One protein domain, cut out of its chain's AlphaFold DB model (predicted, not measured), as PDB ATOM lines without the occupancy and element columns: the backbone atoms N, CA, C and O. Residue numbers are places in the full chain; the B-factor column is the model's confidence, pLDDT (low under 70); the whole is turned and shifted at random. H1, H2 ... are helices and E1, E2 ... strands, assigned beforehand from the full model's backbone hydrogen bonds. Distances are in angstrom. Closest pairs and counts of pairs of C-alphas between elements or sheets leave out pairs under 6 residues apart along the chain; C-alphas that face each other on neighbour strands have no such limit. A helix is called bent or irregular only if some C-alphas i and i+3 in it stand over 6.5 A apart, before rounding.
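AT A GLANCE: This is residues 140 to 263 of the 270 residues of an uncharacterized protein of Thermoleophilia bacterium (UniProt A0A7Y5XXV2). A strongly twisted sheet of five strands makes the core, with H2 packed on one face and, on the opposite face, the short H3 near one end of E3 and the small hairpin E5 and E6. H1 only grazes the sheet, with its residues 151 to 155, and its centre is among the farthest from the mean of the C-alphas, at 14.8 A. The printed part has 124 residues, with three named helices and seven named strands in the order E1 H1 E2 H2 E3 H3 E4 E5 E6 E7. The large sheet runs E1 E2 E4 E3 E7 and is mixed, and the class is mixed, helices and strands. The whole is compact, with a radius of gyration of the C-alphas of 13.0 A, and rounded, spanning 35 by 34 by 24 A.

IN THESE COORDINATES: E1, residues 140 to 144, begins at C-alpha 140 (6.911, -8.584, 46.876). H1 is residues 149 to 156, and E2 is residues 169 to 174, 16.7 A long. H2, residues 183 to 193, is 15.5 A long and begins at C-alpha 183 (11.611, 2.798, 44.581). E3, residues 197 to 203, is 19.9 A long. H3, residues 207 to 212, is irregular: C-alphas 208 and 211 are 7.8 A apart. E4 is residues 230 to 232, E5 is 238 to 240 and E6 is 243 to 246. E7, residues 253 to 262, is 21.3 A long, bends by 74 degrees at residue 258 and ends at C-alpha 262 (8.481, 5.075, 34.111).

HOW THE PARTS SIT: E1 and E2 are parallel, with N 142 and O 171 2.9 A apart; with H1 they form a strand-helix-strand unit, two parallel neighbour strands with a helix between them in the chain, and its crossover is left-handed. E4 is antiparallel to E2, with N 170 and O 231 2.9 A apart, and to E3, with N 198 and O 230 2.8 A apart. E2, H2 and E3 form a split unit, with E4 between the two strands, also left-handed. E3 and E7 are parallel, with N 201 and O 259 2.8 A apart. H2 is on the sheet at a height of 7.5 A, over E3; the closest C-alphas of H2 and E7 are those of Trp 183 and Ile 259, 5.4 A. H3 is on the opposite face, only just over E3 with 3 of its C-alphas; the C-alphas of Ser 201 and Trp 212 are their closest, 4.9 A. In the hairpin E5 and E6, N 238 and O 245 are 2.8 A apart; E6 touches E2, closest at the C-alphas of His 172 and Pro 244, 6.3 A. Every O i to N i+4 pair is within hydrogen-bond range in H1 and H2; H3 has 0 of 2, and 2 of 3 O i to N i+3 pairs.

THE WHOLE: The two C-alphas farthest apart are those of Asp 166 and Arg 207, 37.1 A. The printed part has no cut. The links H1 to E2, 12 residues, and H3 to E4, 17 residues, are long. Mean pLDDT of the printed part is 95.6, and no printed residue is under 70.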
ATOM      1  N   ALA A 140       7.145  -7.785  48.077       98.19
ATOM      2  CA  ALA A 140       6.911  -8.584  46.876       98.19
ATOM      3  C   ALA A 140       6.396  -7.704  45.732       98.19
ATOM      4  O   ALA A 140       5.829  -6.629  45.948       98.19
ATOM      5  N   VAL A 141       6.559  -8.180  44.497       98.06
ATOM      6  CA  VAL A 141       6.055  -7.495  43.302       98.06
ATOM      7  C   VAL A 141       5.285  -8.466  42.421       98.06
ATOM      8  O   VAL A 141       5.794  -9.512  42.030       98.06
ATOM      9  N   VAL A 142       4.066  -8.079  42.050       96.62
ATOM     10  CA  VAL A 142       3.239  -8.790  41.073       96.62
ATOM     11  C   VAL A 142       3.198  -7.979  39.784       96.62
ATOM     12  O   VAL A 142       2.688  -6.859  39.763       96.62
ATOM     13  N   VAL A 143       3.699  -8.556  38.690       96.12
ATOM     14  CA  VAL A 143       3.705  -7.924  37.362       96.12
ATOM     15  C   VAL A 143       2.583  -8.505  36.496       96.12
ATOM     16  O   VAL A 143       2.562  -9.700  36.202       96.12
ATOM     17  N   ARG A 144       1.644  -7.662  36.049       92.69
ATOM     18  CA  ARG A 144       0.575  -8.051  35.109       92.69
ATOM     19  C   ARG A 144       1.012  -7.839  33.654       92.69
ATOM     20  O   ARG A 144       1.641  -6.836  33.337       92.69
ATOM     21  N   GLY A 145       0.608  -8.729  32.745       84.06
ATOM     22  CA  GLY A 145       0.855  -8.571  31.299       84.06
ATOM     23  C   GLY A 145       2.070  -9.323  30.738       84.06
ATOM     24  O   GLY A 145       2.416  -9.106  29.580       84.06
ATOM     25  N   GLY A 146       2.672 -10.229  31.518       82.12
ATOM     26  CA  GLY A 146       3.767 -11.106  31.087       82.12
ATOM     27  C   GLY A 146       5.160 -10.598  31.470       82.12
ATOM     28  O   GLY A 146       5.301  -9.580  32.142       82.12
ATOM     29  N   GLY A 147       6.191 -11.341  31.059       83.06
ATOM     30  CA  GLY A 147       7.584 -10.983  31.321       83.06
ATOM     31  C   GLY A 147       8.054  -9.828  30.438       83.06
ATOM     32  O   GLY A 147       7.865  -9.850  29.223       83.06
ATOM     33  N   ASP A 148       8.705  -8.846  31.055       93.44
ATOM     34  CA  ASP A 148       9.408  -7.760  30.376       93.44
ATOM     35  C   ASP A 148      10.836  -7.671  30.930       93.44
ATOM     36  O   ASP A 148      11.038  -7.651  32.149       93.44
ATOM     37  N   LEU A 149      11.833  -7.677  30.042       94.06
ATOM     38  CA  LEU A 149      13.246  -7.724  30.437       94.06
ATOM     39  C   LEU A 149      13.688  -6.440  31.144       94.06
ATOM     40  O   LEU A 149      14.509  -6.509  32.057       94.06
ATOM     41  N   GLU A 150      13.144  -5.287  30.750       94.81
ATOM     42  CA  GLU A 150      13.490  -4.000  31.350       94.81
ATOM     43  C   GLU A 150      12.891  -3.889  32.756       94.81
ATOM     44  O   GLU A 150      13.607  -3.551  33.701       94.81
ATOM     45  N   THR A 151      11.619  -4.271  32.921       96.50
ATOM     46  CA  THR A 151      10.985  -4.406  34.241       96.50
ATOM     47  C   THR A 151      11.765  -5.377  35.124       96.50
ATOM     48  O   THR A 151      12.093  -5.037  36.256       96.50
ATOM     49  N   THR A 152      12.120  -6.560  34.611       97.00
ATOM     50  CA  THR A 152      12.851  -7.580  35.385       97.00
ATOM     51  C   THR A 152      14.209  -7.059  35.855       97.00
ATOM     52  O   THR A 152      14.544  -7.191  37.031       97.00
ATOM     53  N   ALA A 153      14.973  -6.418  34.967       97.50
ATOM     54  CA  ALA A 153      16.267  -5.838  35.316       97.50
ATOM     55  C   ALA A 153      16.137  -4.713  36.357       97.50
ATOM     56  O   ALA A 153      16.925  -4.659  37.300       97.50
ATOM     57  N   ALA A 154      15.128  -3.846  36.229       97.94
ATOM     58  CA  ALA A 154      14.885  -2.762  37.182       97.94
ATOM     59  C   ALA A 154      14.461  -3.271  38.569       97.94
ATOM     60  O   ALA A 154      14.873  -2.702  39.579       97.94
ATOM     61  N   LEU A 155      13.669  -4.345  38.623       98.06
ATOM     62  CA  LEU A 155      13.273  -5.005  39.869       98.06
ATOM     63  C   LEU A 155      14.455  -5.718  40.544       98.06
ATOM     64  O   LEU A 155      14.586  -5.655  41.763       98.06
ATOM     65  N   ALA A 156      15.351  -6.334  39.770       97.88
ATOM     66  CA  ALA A 156      16.563  -6.963  40.302       97.88
ATOM     67  C   ALA A 156      17.595  -5.947  40.832       97.88
ATOM     68  O   ALA A 156      18.398  -6.283  41.696       97.88
ATOM     69  N   ALA A 157      17.581  -4.712  40.319       97.94
ATOM     70  CA  ALA A 157      18.520  -3.644  40.676       97.94
ATOM     71  C   ALA A 157      18.019  -2.712  41.799       97.94
ATOM     72  O   ALA A 157      18.551  -1.614  41.972       97.94
ATOM     73  N   GLN A 158      16.974  -3.108  42.526       98.62
ATOM     74  CA  GLN A 158      16.403  -2.316  43.611       98.62
ATOM     75  C   GLN A 158      17.366  -2.181  44.800       98.62
ATOM     76  O   GLN A 158      18.011  -3.150  45.191       98.62
ATOM     77  N   GLU A 159      17.431  -0.981  45.389       98.25
ATOM     78  CA  GLU A 159      18.236  -0.703  46.593       98.25
ATOM     79  C   GLU A 159      17.852  -1.614  47.763       98.25
ATOM     80  O   GLU A 159      18.718  -2.047  48.521       98.25
ATOM     81  N   GLU A 160      16.558  -1.906  47.900       97.12
ATOM     82  CA  GLU A 160      16.047  -2.867  48.864       97.12
ATOM     83  C   GLU A 160      15.591  -4.135  48.125       97.12
ATOM     84  O   GLU A 160      14.658  -4.063  47.315       97.12
ATOM     85  N   PRO A 161      16.258  -5.287  48.348       97.88
ATOM     86  CA  PRO A 161      15.959  -6.514  47.623       97.88
ATOM     87  C   PRO A 161      14.505  -6.960  47.787       97.88
ATOM     88  O   PRO A 161      13.956  -6.981  48.888       97.88
ATOM     89  N   LEU A 162      13.897  -7.357  46.671       98.31
ATOM     90  CA  LEU A 162      12.541  -7.893  46.638       98.31
ATOM     91  C   LEU A 162      12.535  -9.353  47.095       98.31
ATOM     92  O   LEU A 162      13.501 -10.085  46.871       98.31
ATOM     93  N   VAL A 163      11.429  -9.783  47.696       97.88
ATOM     94  CA  VAL A 163      11.244 -11.160  48.170       97.88
ATOM     95  C   VAL A 163      10.105 -11.855  47.428       97.88
ATOM     96  O   VAL A 163       9.161 -11.216  46.966       97.88
ATOM     97  N   GLU A 164      10.187 -13.181  47.335       94.69
ATOM     98  CA  GLU A 164       9.139 -14.014  46.729       94.69
ATOM     99  C   GLU A 164       8.138 -14.548  47.764       94.69
ATOM    100  O   GLU A 164       6.970 -14.756  47.442       94.69
ATOM    101  N   THR A 165       8.578 -14.749  49.009       94.00
ATOM    102  CA  THR A 165       7.756 -15.254  50.118       94.00
ATOM    103  C   THR A 165       7.827 -14.326  51.321       94.00
ATOM    104  O   THR A 165       8.740 -13.508  51.445       94.00
ATOM    105  N   ASP A 166       6.840 -14.454  52.209       94.25
ATOM    106  CA  ASP A 166       6.795 -13.761  53.503       94.25
ATOM    107  C   ASP A 166       6.867 -12.227  53.396       94.25
ATOM    108  O   ASP A 166       7.328 -11.531  54.301       94.25
ATOM    109  N   ALA A 167       6.404 -11.682  52.269       96.94
ATOM    110  CA  ALA A 167       6.300 -10.249  52.071       96.94
ATOM    111  C   ALA A 167       5.222  -9.643  52.974       96.94
ATOM    112  O   ALA A 167       4.122 -10.183  53.106       96.94
ATOM    113  N   VAL A 168       5.517  -8.477  53.545       97.19
ATOM    114  CA  VAL A 168       4.551  -7.697  54.338       97.19
ATOM    115  C   VAL A 168       3.701  -6.775  53.461       97.19
ATOM    116  O   VAL A 168       2.616  -6.352  53.860       97.19
ATOM    117  N   ALA A 169       4.200  -6.464  52.263       98.06
ATOM    118  CA  ALA A 169       3.568  -5.607  51.277       98.06
ATOM    119  C   ALA A 169       3.752  -6.193  49.875       98.06
ATOM    120  O   ALA A 169       4.780  -6.809  49.578       98.06
ATOM    121  N   THR A 170       2.773  -5.965  49.005       98.56
ATOM    122  CA  THR A 170       2.834  -6.349  47.593       98.56
ATOM    123  C   THR A 170       2.617  -5.129  46.711       98.56
ATOM    124  O   THR A 170       1.588  -4.461  46.799       98.56
ATOM    125  N   ALA A 171       3.573  -4.855  45.827       98.56
ATOM    126  CA  ALA A 171       3.435  -3.846  44.791       98.56
ATOM    127  C   ALA A 171       2.908  -4.444  43.486       98.56
ATOM    128  O   ALA A 171       3.372  -5.484  43.016       98.56
ATOM    129  N   HIS A 172       1.949  -3.759  42.873       98.31
ATOM    130  CA  HIS A 172       1.283  -4.219  41.661       98.31
ATOM    131  C   HIS A 172       1.732  -3.403  40.456       98.31
ATOM    132  O   HIS A 172       1.326  -2.257  40.271       98.31
ATOM    133  N   LEU A 173       2.544  -4.020  39.604       97.38
ATOM    134  CA  LEU A 173       3.085  -3.414  38.396       97.38
ATOM    135  C   LEU A 173       2.470  -4.020  37.128       97.38
ATOM    136  O   LEU A 173       1.715  -4.996  37.156       97.38
ATOM    137  N   VAL A 174       2.820  -3.432  35.988       95.62
ATOM    138  CA  VAL A 174       2.515  -3.956  34.653       95.62
ATOM    139  C   VAL A 174       3.808  -4.173  33.869       95.62
ATOM    140  O   VAL A 174       4.816  -3.526  34.144       95.62
ATOM    141  N   ALA A 175       3.784  -5.070  32.887       94.12
ATOM    142  CA  ALA A 175       4.908  -5.307  31.991       94.12
ATOM    143  C   ALA A 175       5.357  -4.001  31.307       94.12
ATOM    144  O   ALA A 175       4.532  -3.240  30.791       94.12
ATOM    145  N   GLY A 176       6.663  -3.739  31.326       93.38
ATOM    146  CA  GLY A 176       7.277  -2.507  30.833       93.38
ATOM    147  C   GLY A 176       7.375  -1.399  31.884       93.38
ATOM    148  O   GLY A 176       8.008  -0.384  31.627       93.38
ATOM    149  N   ALA A 177       6.785  -1.551  33.072       96.12
ATOM    150  CA  ALA A 177       6.981  -0.604  34.162       96.12
ATOM    151  C   ALA A 177       8.425  -0.652  34.685       96.12
ATOM    152  O   ALA A 177       8.926  -1.722  35.030       96.12
ATOM    153  N   VAL A 178       9.086   0.505  34.745       97.62
ATOM    154  CA  VAL A 178      10.494   0.634  35.147       97.62
ATOM    155  C   VAL A 178      10.581   1.513  36.396       97.62
ATOM    156  O   VAL A 178      10.595   2.743  36.271       97.62
ATOM    157  N   PRO A 179      10.574   0.926  37.606       98.00
ATOM    158  CA  PRO A 179      10.783   1.678  38.840       98.00
ATOM    159  C   PRO A 179      12.205   2.258  38.915       98.00
ATOM    160  O   PRO A 179      13.152   1.690  38.371       98.00
ATOM    161  N   ALA A 180      12.363   3.391  39.604       98.06
ATOM    162  CA  ALA A 180      13.682   3.919  39.961       98.06
ATOM    163  C   ALA A 180      14.422   2.972  40.932       98.06
ATOM    164  O   ALA A 180      13.799   2.126  41.567       98.06
ATOM    165  N   ALA A 181      15.744   3.113  41.072       98.38
ATOM    166  CA  ALA A 181      16.545   2.232  41.935       98.38
ATOM    167  C   ALA A 181      16.130   2.291  43.422       98.38
ATOM    168  O   ALA A 181      16.130   1.271  44.102       98.38
ATOM    169  N   ASP A 182      15.714   3.466  43.905       98.31
ATOM    170  CA  ASP A 182      15.293   3.715  45.292       98.31
ATOM    171  C   ASP A 182      13.791   3.477  45.543       98.31
ATOM    172  O   ASP A 182      13.270   3.804  46.612       98.31
ATOM    173  N   TRP A 183      13.068   2.940  44.557       98.56
ATOM    174  CA  TRP A 183      11.611   2.798  44.581       98.56
ATOM    175  C   TRP A 183      11.126   1.868  45.702       98.56
ATOM    176  O   TRP A 183      10.277   2.266  46.500       98.56
ATOM    177  N   SER A 184      11.703   0.670  45.796       98.69
ATOM    178  CA  SER A 184      11.412  -0.332  46.838       98.69
ATOM    179  C   SER A 184      11.627   0.222  48.249       98.69
ATOM    180  O   SER A 184      10.722   0.167  49.082       98.69
ATOM    181  N   ARG A 185      12.789   0.844  48.484       98.62
ATOM    182  CA  ARG A 185      13.155   1.460  49.762       98.62
ATOM    183  C   ARG A 185      12.147   2.520  50.187       98.62
ATOM    184  O   ARG A 185      11.684   2.509  51.323       98.62
ATOM    185  N   ARG A 186      11.759   3.417  49.276       98.50
ATOM    186  CA  ARG A 186      10.775   4.474  49.572       98.50
ATOM    187  C   ARG A 186       9.372   3.931  49.835       98.50
ATOM    188  O   ARG A 186       8.661   4.496  50.661       98.50
ATOM    189  N   ILE A 187       8.970   2.867  49.139       98.69
ATOM    190  CA  ILE A 187       7.705   2.174  49.414       98.69
ATOM    191  C   ILE A 187       7.715   1.604  50.831       98.69
ATOM    192  O   ILE A 187       6.771   1.824  51.586       98.69
ATOM    193  N   LEU A 188       8.790   0.909  51.201       98.69
ATOM    194  CA  LEU A 188       8.931   0.307  52.523       98.69
ATOM    195  C   LEU A 188       9.045   1.364  53.627       98.69
ATOM    196  O   LEU A 188       8.466   1.173  54.692       98.69
ATOM    197  N   ASP A 189       9.686   2.506  53.364       98.44
ATOM    198  CA  ASP A 189       9.690   3.661  54.271       98.44
ATOM    199  C   ASP A 189       8.264   4.183  54.505       98.44
ATOM    200  O   ASP A 189       7.833   4.326  55.648       98.44
ATOM    201  N   ALA A 190       7.489   4.395  53.437       98.50
ATOM    202  CA  ALA A 190       6.106   4.849  53.556       98.50
ATOM    203  C   ALA A 190       5.219   3.829  54.291       98.50
ATOM    204  O   ALA A 190       4.423   4.216  55.147       98.50
ATOM    205  N   HIS A 191       5.379   2.532  54.015       98.69
ATOM    206  CA  HIS A 191       4.682   1.502  54.777       98.69
ATOM    207  C   HIS A 191       5.081   1.547  56.251       98.69
ATOM    208  O   HIS A 191       4.193   1.669  57.082       98.69
ATOM    209  N   ALA A 192       6.376   1.541  56.586       98.56
ATOM    210  CA  ALA A 192       6.870   1.588  57.967       98.56
ATOM    211  C   ALA A 192       6.348   2.796  58.754       98.56
ATOM    212  O   ALA A 192       6.031   2.668  59.938       98.56
ATOM    213  N   GLU A 193       6.204   3.941  58.091       98.31
ATOM    214  CA  GLU A 193       5.673   5.160  58.694       98.31
ATOM    215  C   GLU A 193       4.172   5.118  59.014       98.31
ATOM    216  O   GLU A 193       3.711   5.928  59.817       98.31
ATOM    217  N   GLY A 194       3.407   4.196  58.423       98.19
ATOM    218  CA  GLY A 194       1.999   4.014  58.778       98.19
ATOM    219  C   GLY A 194       1.024   3.793  57.634       98.19
ATOM    220  O   GLY A 194      -0.150   3.527  57.898       98.19
ATOM    221  N   TYR A 195       1.453   3.928  56.382       98.44
ATOM    222  CA  TYR A 195       0.537   3.890  55.246       98.44
ATOM    223  C   TYR A 195       0.285   2.454  54.794       98.44
ATOM    224  O   TYR A 195       1.214   1.724  54.457       98.44
ATOM    225  N   ALA A 196      -0.978   2.039  54.761       98.25
ATOM    226  CA  ALA A 196      -1.355   0.716  54.276       98.25
ATOM    227  C   ALA A 196      -1.343   0.632  52.743       98.25
ATOM    228  O   ALA A 196      -1.109  -0.439  52.185       98.25
ATOM    229  N   ALA A 197      -1.554   1.765  52.071       98.50
ATOM    230  CA  ALA A 197      -1.496   1.881  50.621       98.50
ATOM    231  C   ALA A 197      -0.546   3.005  50.192       98.50
ATOM    232  O   ALA A 197      -0.645   4.140  50.659       98.50
ATOM    233  N   VAL A 198       0.366   2.693  49.276       98.75
ATOM    234  CA  VAL A 198       1.411   3.608  48.811       98.75
ATOM    235  C   VAL A 198       1.371   3.687  47.289       98.75
ATOM    236  O   VAL A 198       1.408   2.672  46.597       98.75
ATOM    237  N   GLY A 199       1.296   4.904  46.764       98.19
ATOM    238  CA  GLY A 199       1.349   5.207  45.339       98.19
ATOM    239  C   GLY A 199       2.498   6.154  45.023       98.19
ATOM    240  O   GLY A 199       2.952   6.918  45.877       98.19
ATOM    241  N   GLY A 200       2.955   6.106  43.776       97.94
ATOM    242  CA  GLY A 200       4.074   6.902  43.290       97.94
ATOM    243  C   GLY A 200       3.746   7.690  42.031       97.94
ATOM    244  O   GLY A 200       2.672   7.544  41.441       97.94
ATOM    245  N   SER A 201       4.695   8.519  41.608       97.94
ATOM    246  CA  SER A 201       4.600   9.224  40.338       97.94
ATOM    247  C   SER A 201       4.986   8.338  39.157       97.94
ATOM    248  O   SER A 201       5.855   7.464  39.240       97.94
ATOM    249  N   ILE A 202       4.336   8.600  38.028       97.25
ATOM    250  CA  ILE A 202       4.487   7.868  36.782       97.25
ATOM    251  C   ILE A 202       4.993   8.828  35.707       97.25
ATOM    252  O   ILE A 202       4.282   9.720  35.243       97.25
ATOM    253  N   GLU A 203       6.231   8.625  35.271       96.25
ATOM    254  CA  GLU A 203       6.786   9.283  34.097       96.25
ATOM    255  C   GLU A 203       6.288   8.584  32.829       96.25
ATOM    256  O   GLU A 203       6.568   7.411  32.571       96.25
ATOM    257  N   THR A 204       5.532   9.316  32.015       94.38
ATOM    258  CA  THR A 204       4.946   8.798  30.780       94.38
ATOM    259  C   THR A 204       4.600   9.932  29.819       94.38
ATOM    260  O   THR A 204       4.463  11.094  30.200       94.38
ATOM    261  N   ARG A 205       4.443   9.590  28.537       89.50
ATOM    262  CA  ARG A 205       3.920  10.504  27.507       89.50
ATOM    263  C   ARG A 205       2.394  10.469  27.403       89.50
ATOM    264  O   ARG A 205       1.835  11.252  26.632       89.50
ATOM    265  N   ASP A 206       1.741   9.558  28.121       91.12
ATOM    266  CA  ASP A 206       0.286   9.478  28.158       91.12
ATOM    267  C   ASP A 206      -0.295  10.678  28.913       91.12
ATOM    268  O   ASP A 206       0.010  10.922  30.080       91.12
ATOM    269  N   ARG A 207      -1.142  11.448  28.228       90.62
ATOM    270  CA  ARG A 207      -1.768  12.632  28.815       90.62
ATOM    271  C   ARG A 207      -2.863  12.271  29.819       90.62
ATOM    272  O   ARG A 207      -3.142  13.112  30.670       90.62
ATOM    273  N   ALA A 208      -3.442  11.071  29.741       91.25
ATOM    274  CA  ALA A 208      -4.424  10.598  30.715       91.25
ATOM    275  C   ALA A 208      -3.807  10.465  32.117       91.25
ATOM    276  O   ALA A 208      -4.471  10.716  33.115       91.25
ATOM    277  N   LEU A 209      -2.502  10.180  32.195       94.19
ATOM    278  CA  LEU A 209      -1.784   9.959  33.453       94.19
ATOM    279  C   LEU A 209      -1.126  11.225  34.030       94.19
ATOM    280  O   LEU A 209      -0.332  11.147  34.966       94.19
ATOM    281  N   ARG A 210      -1.476  12.412  33.518       94.19
ATOM    282  CA  ARG A 210      -0.978  13.704  34.028       94.19
ATOM    283  C   ARG A 210      -1.161  13.914  35.539       94.19
ATOM    284  O   ARG A 210      -0.241  14.483  36.122       94.19
ATOM    285  N   PRO A 211      -2.265  13.484  36.186       95.25
ATOM    286  CA  PRO A 211      -2.414  13.641  37.634       95.25
ATOM    287  C   PRO A 211      -1.324  12.944  38.463       95.25
ATOM    288  O   PRO A 211      -1.045  13.383  39.573       95.25
ATOM    289  N   TRP A 212      -0.679  11.907  37.918       96.50
ATOM    290  CA  TRP A 212       0.397  11.152  38.573       96.50
ATOM    291  C   TRP A 212       1.795  11.572  38.102       96.50
ATOM    292  O   TRP A 212       2.762  10.864  38.366       96.50
ATOM    293  N   ALA A 213       1.942  12.688  37.383       94.94
ATOM    294  CA  ALA A 213       3.243  13.106  36.868       94.94
ATOM    295  C   ALA A 213       4.270  13.385  37.997       94.94
ATOM    296  O   ALA A 213       3.890  13.808  39.094       94.94
ATOM    297  N   PRO A 214       5.581  13.189  37.749       90.06
ATOM    298  CA  PRO A 214       6.628  13.536  38.713       90.06
ATOM    299  C   PRO A 214       6.671  15.036  39.036       90.06
ATOM    300  O   PRO A 214       6.272  15.868  38.224       90.06
ATOM    301  N   GLY A 215       7.232  15.389  40.198       76.88
ATOM    302  CA  GLY A 215       7.450  16.785  40.617       76.88
ATOM    303  C   GLY A 215       6.689  17.220  41.875       76.88
ATOM    304  O   GLY A 215       6.831  18.363  42.297       76.88
ATOM    305  N   GLY A 216       5.916  16.318  42.487       77.88
ATOM    306  CA  GLY A 216       5.240  16.530  43.772       77.88
ATOM    307  C   GLY A 216       5.971  15.910  44.969       77.88
ATOM    308  O   GLY A 216       6.871  15.083  44.815       77.88
ATOM    309  N   GLY A 217       5.559  16.309  46.173       91.06
ATOM    310  CA  GLY A 217       5.985  15.698  47.432       91.06
ATOM    311  C   GLY A 217       5.031  14.599  47.901       91.06
ATOM    312  O   GLY A 217       4.387  13.915  47.106       91.06
ATOM    313  N   ARG A 218       4.938  14.460  49.221       96.38
ATOM    314  CA  ARG A 218       4.008  13.557  49.899       96.38
ATOM    315  C   ARG A 218       2.613  14.167  49.958       96.38
ATOM    316  O   ARG A 218       2.471  15.321  50.352       96.38
ATOM    317  N   ASN A 219       1.598  13.392  49.600       96.56
ATOM    318  CA  ASN A 219       0.205  13.807  49.607       96.56
ATOM    319  C   ASN A 219      -0.697  12.674  50.144       96.56
ATOM    320  O   ASN A 219      -1.027  11.753  49.393       96.56
ATOM    321  N   PRO A 220      -1.104  12.728  51.426       94.56
ATOM    322  CA  PRO A 220      -2.043  11.764  52.005       94.56
ATOM    323  C   PRO A 220      -3.505  12.014  51.586       94.56
ATOM    324  O   PRO A 220      -4.343  11.138  51.739       94.56
ATOM    325  N   ALA A 221      -3.817  13.189  51.028       94.38
ATOM    326  CA  ALA A 221      -5.150  13.576  50.558       94.38
ATOM    327  C   ALA A 221      -5.217  13.610  49.020       94.38
ATOM    328  O   ALA A 221      -5.865  14.471  48.418       94.38
ATOM    329  N   PHE A 222      -4.478  12.716  48.361       95.44
ATOM    330  CA  PHE A 222      -4.419  12.677  46.908       95.44
ATOM    331  C   PHE A 222      -5.795  12.332  46.323       95.44
ATOM    332  O   PHE A 222      -6.398  11.323  46.669       95.44
ATOM    333  N   SER A 223      -6.298  13.188  45.432       93.94
ATOM    334  CA  SER A 223      -7.691  13.148  44.963       93.94
ATOM    335  C   SER A 223      -7.986  12.090  43.894       93.94
ATOM    336  O   SER A 223      -9.116  12.002  43.420       93.94
ATOM    337  N   HIS A 224      -6.984  11.311  43.491       95.62
ATOM    338  CA  HIS A 224      -7.110  10.268  42.476       95.62
ATOM    339  C   HIS A 224      -6.735   8.903  43.069       95.62
ATOM    340  O   HIS A 224      -6.016   8.848  44.069       95.62
ATOM    341  N   PRO A 225      -7.158   7.790  42.443       97.56
ATOM    342  CA  PRO A 225      -6.690   6.466  42.836       97.56
ATOM    343  C   PRO A 225      -5.159   6.378  42.788       97.56
ATOM    344  O   PRO A 225      -4.518   6.952  41.903       97.56
ATOM    345  N   LEU A 226      -4.556   5.623  43.700       98.31
ATOM    346  CA  LEU A 226      -3.138   5.287  43.633       98.31
ATOM    347  C   LEU A 226      -2.937   4.278  42.503       98.31
ATOM    348  O   LEU A 226      -3.439   3.159  42.583       98.31
ATOM    349  N   LEU A 227      -2.235   4.675  41.442       97.88
ATOM    350  CA  LEU A 227      -1.900   3.782  40.336       97.88
ATOM    351  C   LEU A 227      -0.651   2.973  40.654       97.88
ATOM    352  O   LEU A 227       0.284   3.489  41.265       97.88
ATOM    353  N   LEU A 228      -0.644   1.725  40.183       97.94
ATOM    354  CA  LEU A 228       0.417   0.751  40.436       97.94
ATOM    355  C   LEU A 228       0.787   0.682  41.931       97.94
ATOM    356  O   LEU A 228       1.952   0.879  42.288       97.94
ATOM    357  N   PRO A 229      -0.213   0.502  42.817       98.50
ATOM    358  CA  PRO A 229      -0.026   0.697  44.244       98.50
ATOM    359  C   PRO A 229       0.825  -0.416  44.858       98.50
ATOM    360  O   PRO A 229       0.827  -1.555  44.380       98.50
ATOM    361  N   SER A 230       1.480  -0.089  45.969       98.75
ATOM    362  CA  SER A 230       1.932  -1.054  46.967       98.75
ATOM    363  C   SER A 230       0.948  -1.106  48.121       98.75
ATOM    364  O   SER A 230       0.550  -0.063  48.645       98.75
ATOM    365  N   LEU A 231       0.531  -2.314  48.481       98.56
ATOM    366  CA  LEU A 231      -0.544  -2.575  49.426       98.56
ATOM    367  C   LEU A 231      -0.070  -3.550  50.506       98.56
ATOM    368  O   LEU A 231       0.596  -4.543  50.204       98.56
ATOM    369  N   LEU A 232      -0.419  -3.271  51.762       97.88
ATOM    370  CA  LEU A 232      -0.276  -4.245  52.846       97.88
ATOM    371  C   LEU A 232      -1.268  -5.403  52.677       97.88
ATOM    372  O   LEU A 232      -2.278  -5.286  51.981       97.88
ATOM    373  N   HIS A 233      -0.982  -6.523  53.345       92.81
ATOM    374  CA  HIS A 233      -1.838  -7.708  53.321       92.81
ATOM    375  C   HIS A 233      -3.301  -7.392  53.689       92.81
ATOM    376  O   HIS A 233      -3.568  -6.623  54.612       92.81
ATOM    377  N   GLY A 234      -4.243  -8.011  52.972       91.25
ATOM    378  CA  GLY A 234      -5.686  -7.799  53.133       91.25
ATOM    379  C   GLY A 234      -6.272  -6.696  52.244       91.25
ATOM    380  O   GLY A 234      -7.494  -6.608  52.128       91.25
ATOM    381  N   LEU A 235      -5.433  -5.891  51.585       95.81
ATOM    382  CA  LEU A 235      -5.858  -4.917  50.581       95.81
ATOM    383  C   LEU A 235      -5.599  -5.449  49.172       95.81
ATOM    384  O   LEU A 235      -4.529  -5.971  48.880       95.81
ATOM    385  N   GLU A 236      -6.569  -5.249  48.281       94.44
ATOM    386  CA  GLU A 236      -6.501  -5.712  46.896       94.44
ATOM    387  C   GLU A 236      -6.668  -4.542  45.917       94.44
ATOM    388  O   GLU A 236      -7.507  -3.658  46.134       94.44
ATOM    389  N   PRO A 237      -5.907  -4.509  44.811       96.75
ATOM    390  CA  PRO A 237      -6.043  -3.460  43.817       96.75
ATOM    391  C   PRO A 237      -7.246  -3.725  42.900       96.75
ATOM    392  O   PRO A 237      -7.408  -4.805  42.325       96.75
ATOM    393  N   GLY A 238      -8.029  -2.678  42.659       96.56
ATOM    394  CA  GLY A 238      -8.936  -2.589  41.521       96.56
ATOM    395  C   GLY A 238      -8.196  -2.209  40.233       96.56
ATOM    396  O   GLY A 238      -7.030  -2.561  40.015       96.56
ATOM    397  N   ALA A 239      -8.877  -1.468  39.359       95.50
ATOM    398  CA  ALA A 239      -8.294  -0.954  38.126       95.50
ATOM    399  C   ALA A 239      -8.758   0.476  37.821       95.50
ATOM    400  O   ALA A 239      -9.914   0.827  38.048       95.50
ATOM    401  N   HIS A 240      -7.863   1.279  37.252       94.44
ATOM    402  CA  HIS A 240      -8.144   2.616  36.738       94.44
ATOM    403  C   HIS A 240      -7.300   2.841  35.480       94.44
ATOM    404  O   HIS A 240      -6.119   2.507  35.466       94.44
ATOM    405  N   GLU A 241      -7.915   3.315  34.393       88.62
ATOM    406  CA  GLU A 241      -7.253   3.457  33.078       88.62
ATOM    407  C   GLU A 241      -6.559   2.167  32.577       88.62
ATOM    408  O   GLU A 241      -5.577   2.187  31.840       88.62
ATOM    409  N   GLY A 242      -7.071   0.994  32.975       89.44
ATOM    410  CA  GLY A 242      -6.481  -0.308  32.631       89.44
ATOM    411  C   GLY A 242      -5.212  -0.676  33.408       89.44
ATOM    412  O   GLY A 242      -4.609  -1.706  33.110       89.44
ATOM    413  N   LEU A 243      -4.823   0.123  34.402       94.88
ATOM    414  CA  LEU A 243      -3.724  -0.157  35.322       94.88
ATOM    415  C   LEU A 243      -4.272  -0.620  36.682       94.88
ATOM    416  O   LEU A 243      -5.358  -0.180  37.068       94.88
ATOM    417  N   PRO A 244      -3.545  -1.476  37.426       97.38
ATOM    418  CA  PRO A 244      -3.808  -1.709  38.844       97.38
ATOM    419  C   PRO A 244      -3.956  -0.390  39.600       97.38
ATOM    420  O   PRO A 244      -3.124   0.508  39.440       97.38
ATOM    421  N   ALA A 245      -5.005  -0.274  40.409       97.94
ATOM    422  CA  ALA A 245      -5.293   0.954  41.134       97.94
ATOM    423  C   ALA A 245      -5.928   0.678  42.493       97.94
ATOM    424  O   ALA A 245      -6.696  -0.269  42.635       97.94
ATOM    425  N   TYR A 246      -5.662   1.539  43.468       97.94
ATOM    426  CA  TYR A 246      -6.306   1.495  44.776       97.94
ATOM    427  C   TYR A 246      -6.975   2.832  45.078       97.94
ATOM    428  O   TYR A 246      -6.346   3.885  44.966       97.94
ATOM    429  N   VAL A 247      -8.255   2.793  45.442       96.75
ATOM    430  CA  VAL A 247      -8.998   3.967  45.905       96.75
ATOM    431  C   VAL A 247      -8.935   3.963  47.430       96.75
ATOM    432  O   VAL A 247      -9.461   3.024  48.025       96.75
ATOM    433  N   PRO A 248      -8.287   4.956  48.066       91.94
ATOM    434  CA  PRO A 248      -8.247   5.042  49.520       91.94
ATOM    435  C   PRO A 248      -9.646   5.010  50.140       91.94
ATOM    436  O   PRO A 248     -10.558   5.680  49.657       91.94
ATOM    437  N   ALA A 249      -9.788   4.226  51.205       87.56
ATOM    438  CA  ALA A 249     -11.004   4.103  51.999       87.56
ATOM    439  C   ALA A 249     -10.683   4.460  53.461       87.56
ATOM    440  O   ALA A 249     -10.237   5.572  53.729       87.56
ATOM    441  N   GLU A 250     -10.874   3.527  54.395       88.00
ATOM    442  CA  GLU A 250     -10.612   3.737  55.828       88.00
ATOM    443  C   GLU A 250      -9.124   3.624  56.191       88.00
ATOM    444  O   GLU A 250      -8.653   4.248  57.140       88.00
ATOM    445  N   GLU A 251      -8.368   2.828  55.435       94.12
ATOM    446  CA  GLU A 251      -6.946   2.619  55.689       94.12
ATOM    447  C   GLU A 251      -6.092   3.798  55.188       94.12
ATOM    448  O   GLU A 251      -6.290   4.260  54.057       94.12
ATOM    449  N   PRO A 252      -5.094   4.256  55.972       96.75
ATOM    450  CA  PRO A 252      -4.224   5.351  55.579       96.75
ATOM    451  C   PRO A 252      -3.504   5.066  54.265       96.75
ATOM    452  O   PRO A 252      -2.848   4.035  54.093       96.75
ATOM    453  N   ALA A 253      -3.575   6.028  53.355       98.00
ATOM    454  CA  ALA A 253      -2.987   5.939  52.033       98.00
ATOM    455  C   ALA A 253      -2.128   7.168  51.736       98.00
ATOM    456  O   ALA A 253      -2.367   8.252  52.271       98.00
ATOM    457  N   ILE A 254      -1.130   7.008  50.872       98.25
ATOM    458  CA  ILE A 254      -0.271   8.116  50.463       98.25
ATOM    459  C   ILE A 254       0.111   8.035  48.995       98.25
ATOM    460  O   ILE A 254       0.497   6.985  48.487       98.25
ATOM    461  N   PHE A 255       0.068   9.184  48.331       98.38
ATOM    462  CA  PHE A 255       0.821   9.415  47.108       98.38
ATOM    463  C   PHE A 255       2.142  10.100  47.464       98.38
ATOM    464  O   PHE A 255       2.142  11.164  48.082       98.38
ATOM    465  N   ASP A 256       3.275   9.526  47.070       97.94
ATOM    466  CA  ASP A 256       4.581  10.172  47.193       97.94
ATOM    467  C   ASP A 256       5.196  10.360  45.807       97.94
ATOM    468  O   ASP A 256       5.687   9.418  45.185       97.94
ATOM    469  N   GLY A 257       5.221  11.608  45.332       97.44
ATOM    470  CA  GLY A 257       5.755  11.942  44.012       97.44
ATOM    471  C   GLY A 257       7.241  11.606  43.824       97.44
ATOM    472  O   GLY A 257       7.721  11.588  42.688       97.44
ATOM    473  N   ARG A 258       7.969  11.303  44.908       96.88
ATOM    474  CA  ARG A 258       9.376  10.874  44.886       96.88
ATOM    475  C   ARG A 258       9.534   9.378  44.604       96.88
ATOM    476  O   ARG A 258      10.616   8.972  44.188       96.88
ATOM    477  N   ILE A 259       8.488   8.573  44.804       98.25
ATOM    478  CA  ILE A 259       8.442   7.163  44.395       98.25
ATOM    479  C   ILE A 259       8.205   7.156  42.888       98.25
ATOM    480  O   ILE A 259       7.075   7.292  42.433       98.25
ATOM    481  N   ARG A 260       9.285   7.097  42.106       97.75
ATOM    482  CA  ARG A 260       9.218   7.272  40.652       97.75
ATOM    483  C   ARG A 260       9.194   5.946  39.920       97.75
ATOM    484  O   ARG A 260       9.971   5.039  40.218       97.75
ATOM    485  N   LEU A 261       8.364   5.897  38.891       96.19
ATOM    486  CA  LEU A 261       8.292   4.805  37.938       96.19
ATOM    487  C   LEU A 261       8.106   5.370  36.531       96.19
ATOM    488  O   LEU A 261       7.396   6.353  36.346       96.19
ATOM    489  N   ARG A 262       8.713   4.747  35.521       96.62
ATOM    490  CA  ARG A 262       8.481   5.075  34.111       96.62
ATOM    491  C   ARG A 262       7.593   4.021  33.460       96.62
ATOM    492  O   ARG A 262       7.837   2.828  33.618       96.62
ATOM    493  N   LEU A 263       6.613   4.461  32.672       93.56
ATOM    494  CA  LEU A 263       5.858   3.595  31.764       93.56
ATOM    495  C   LEU A 263       6.235   3.894  30.301       93.56
ATOM    496  O   LEU A 263       6.273   5.063  29.897       93.56
TER     497      LEU A 263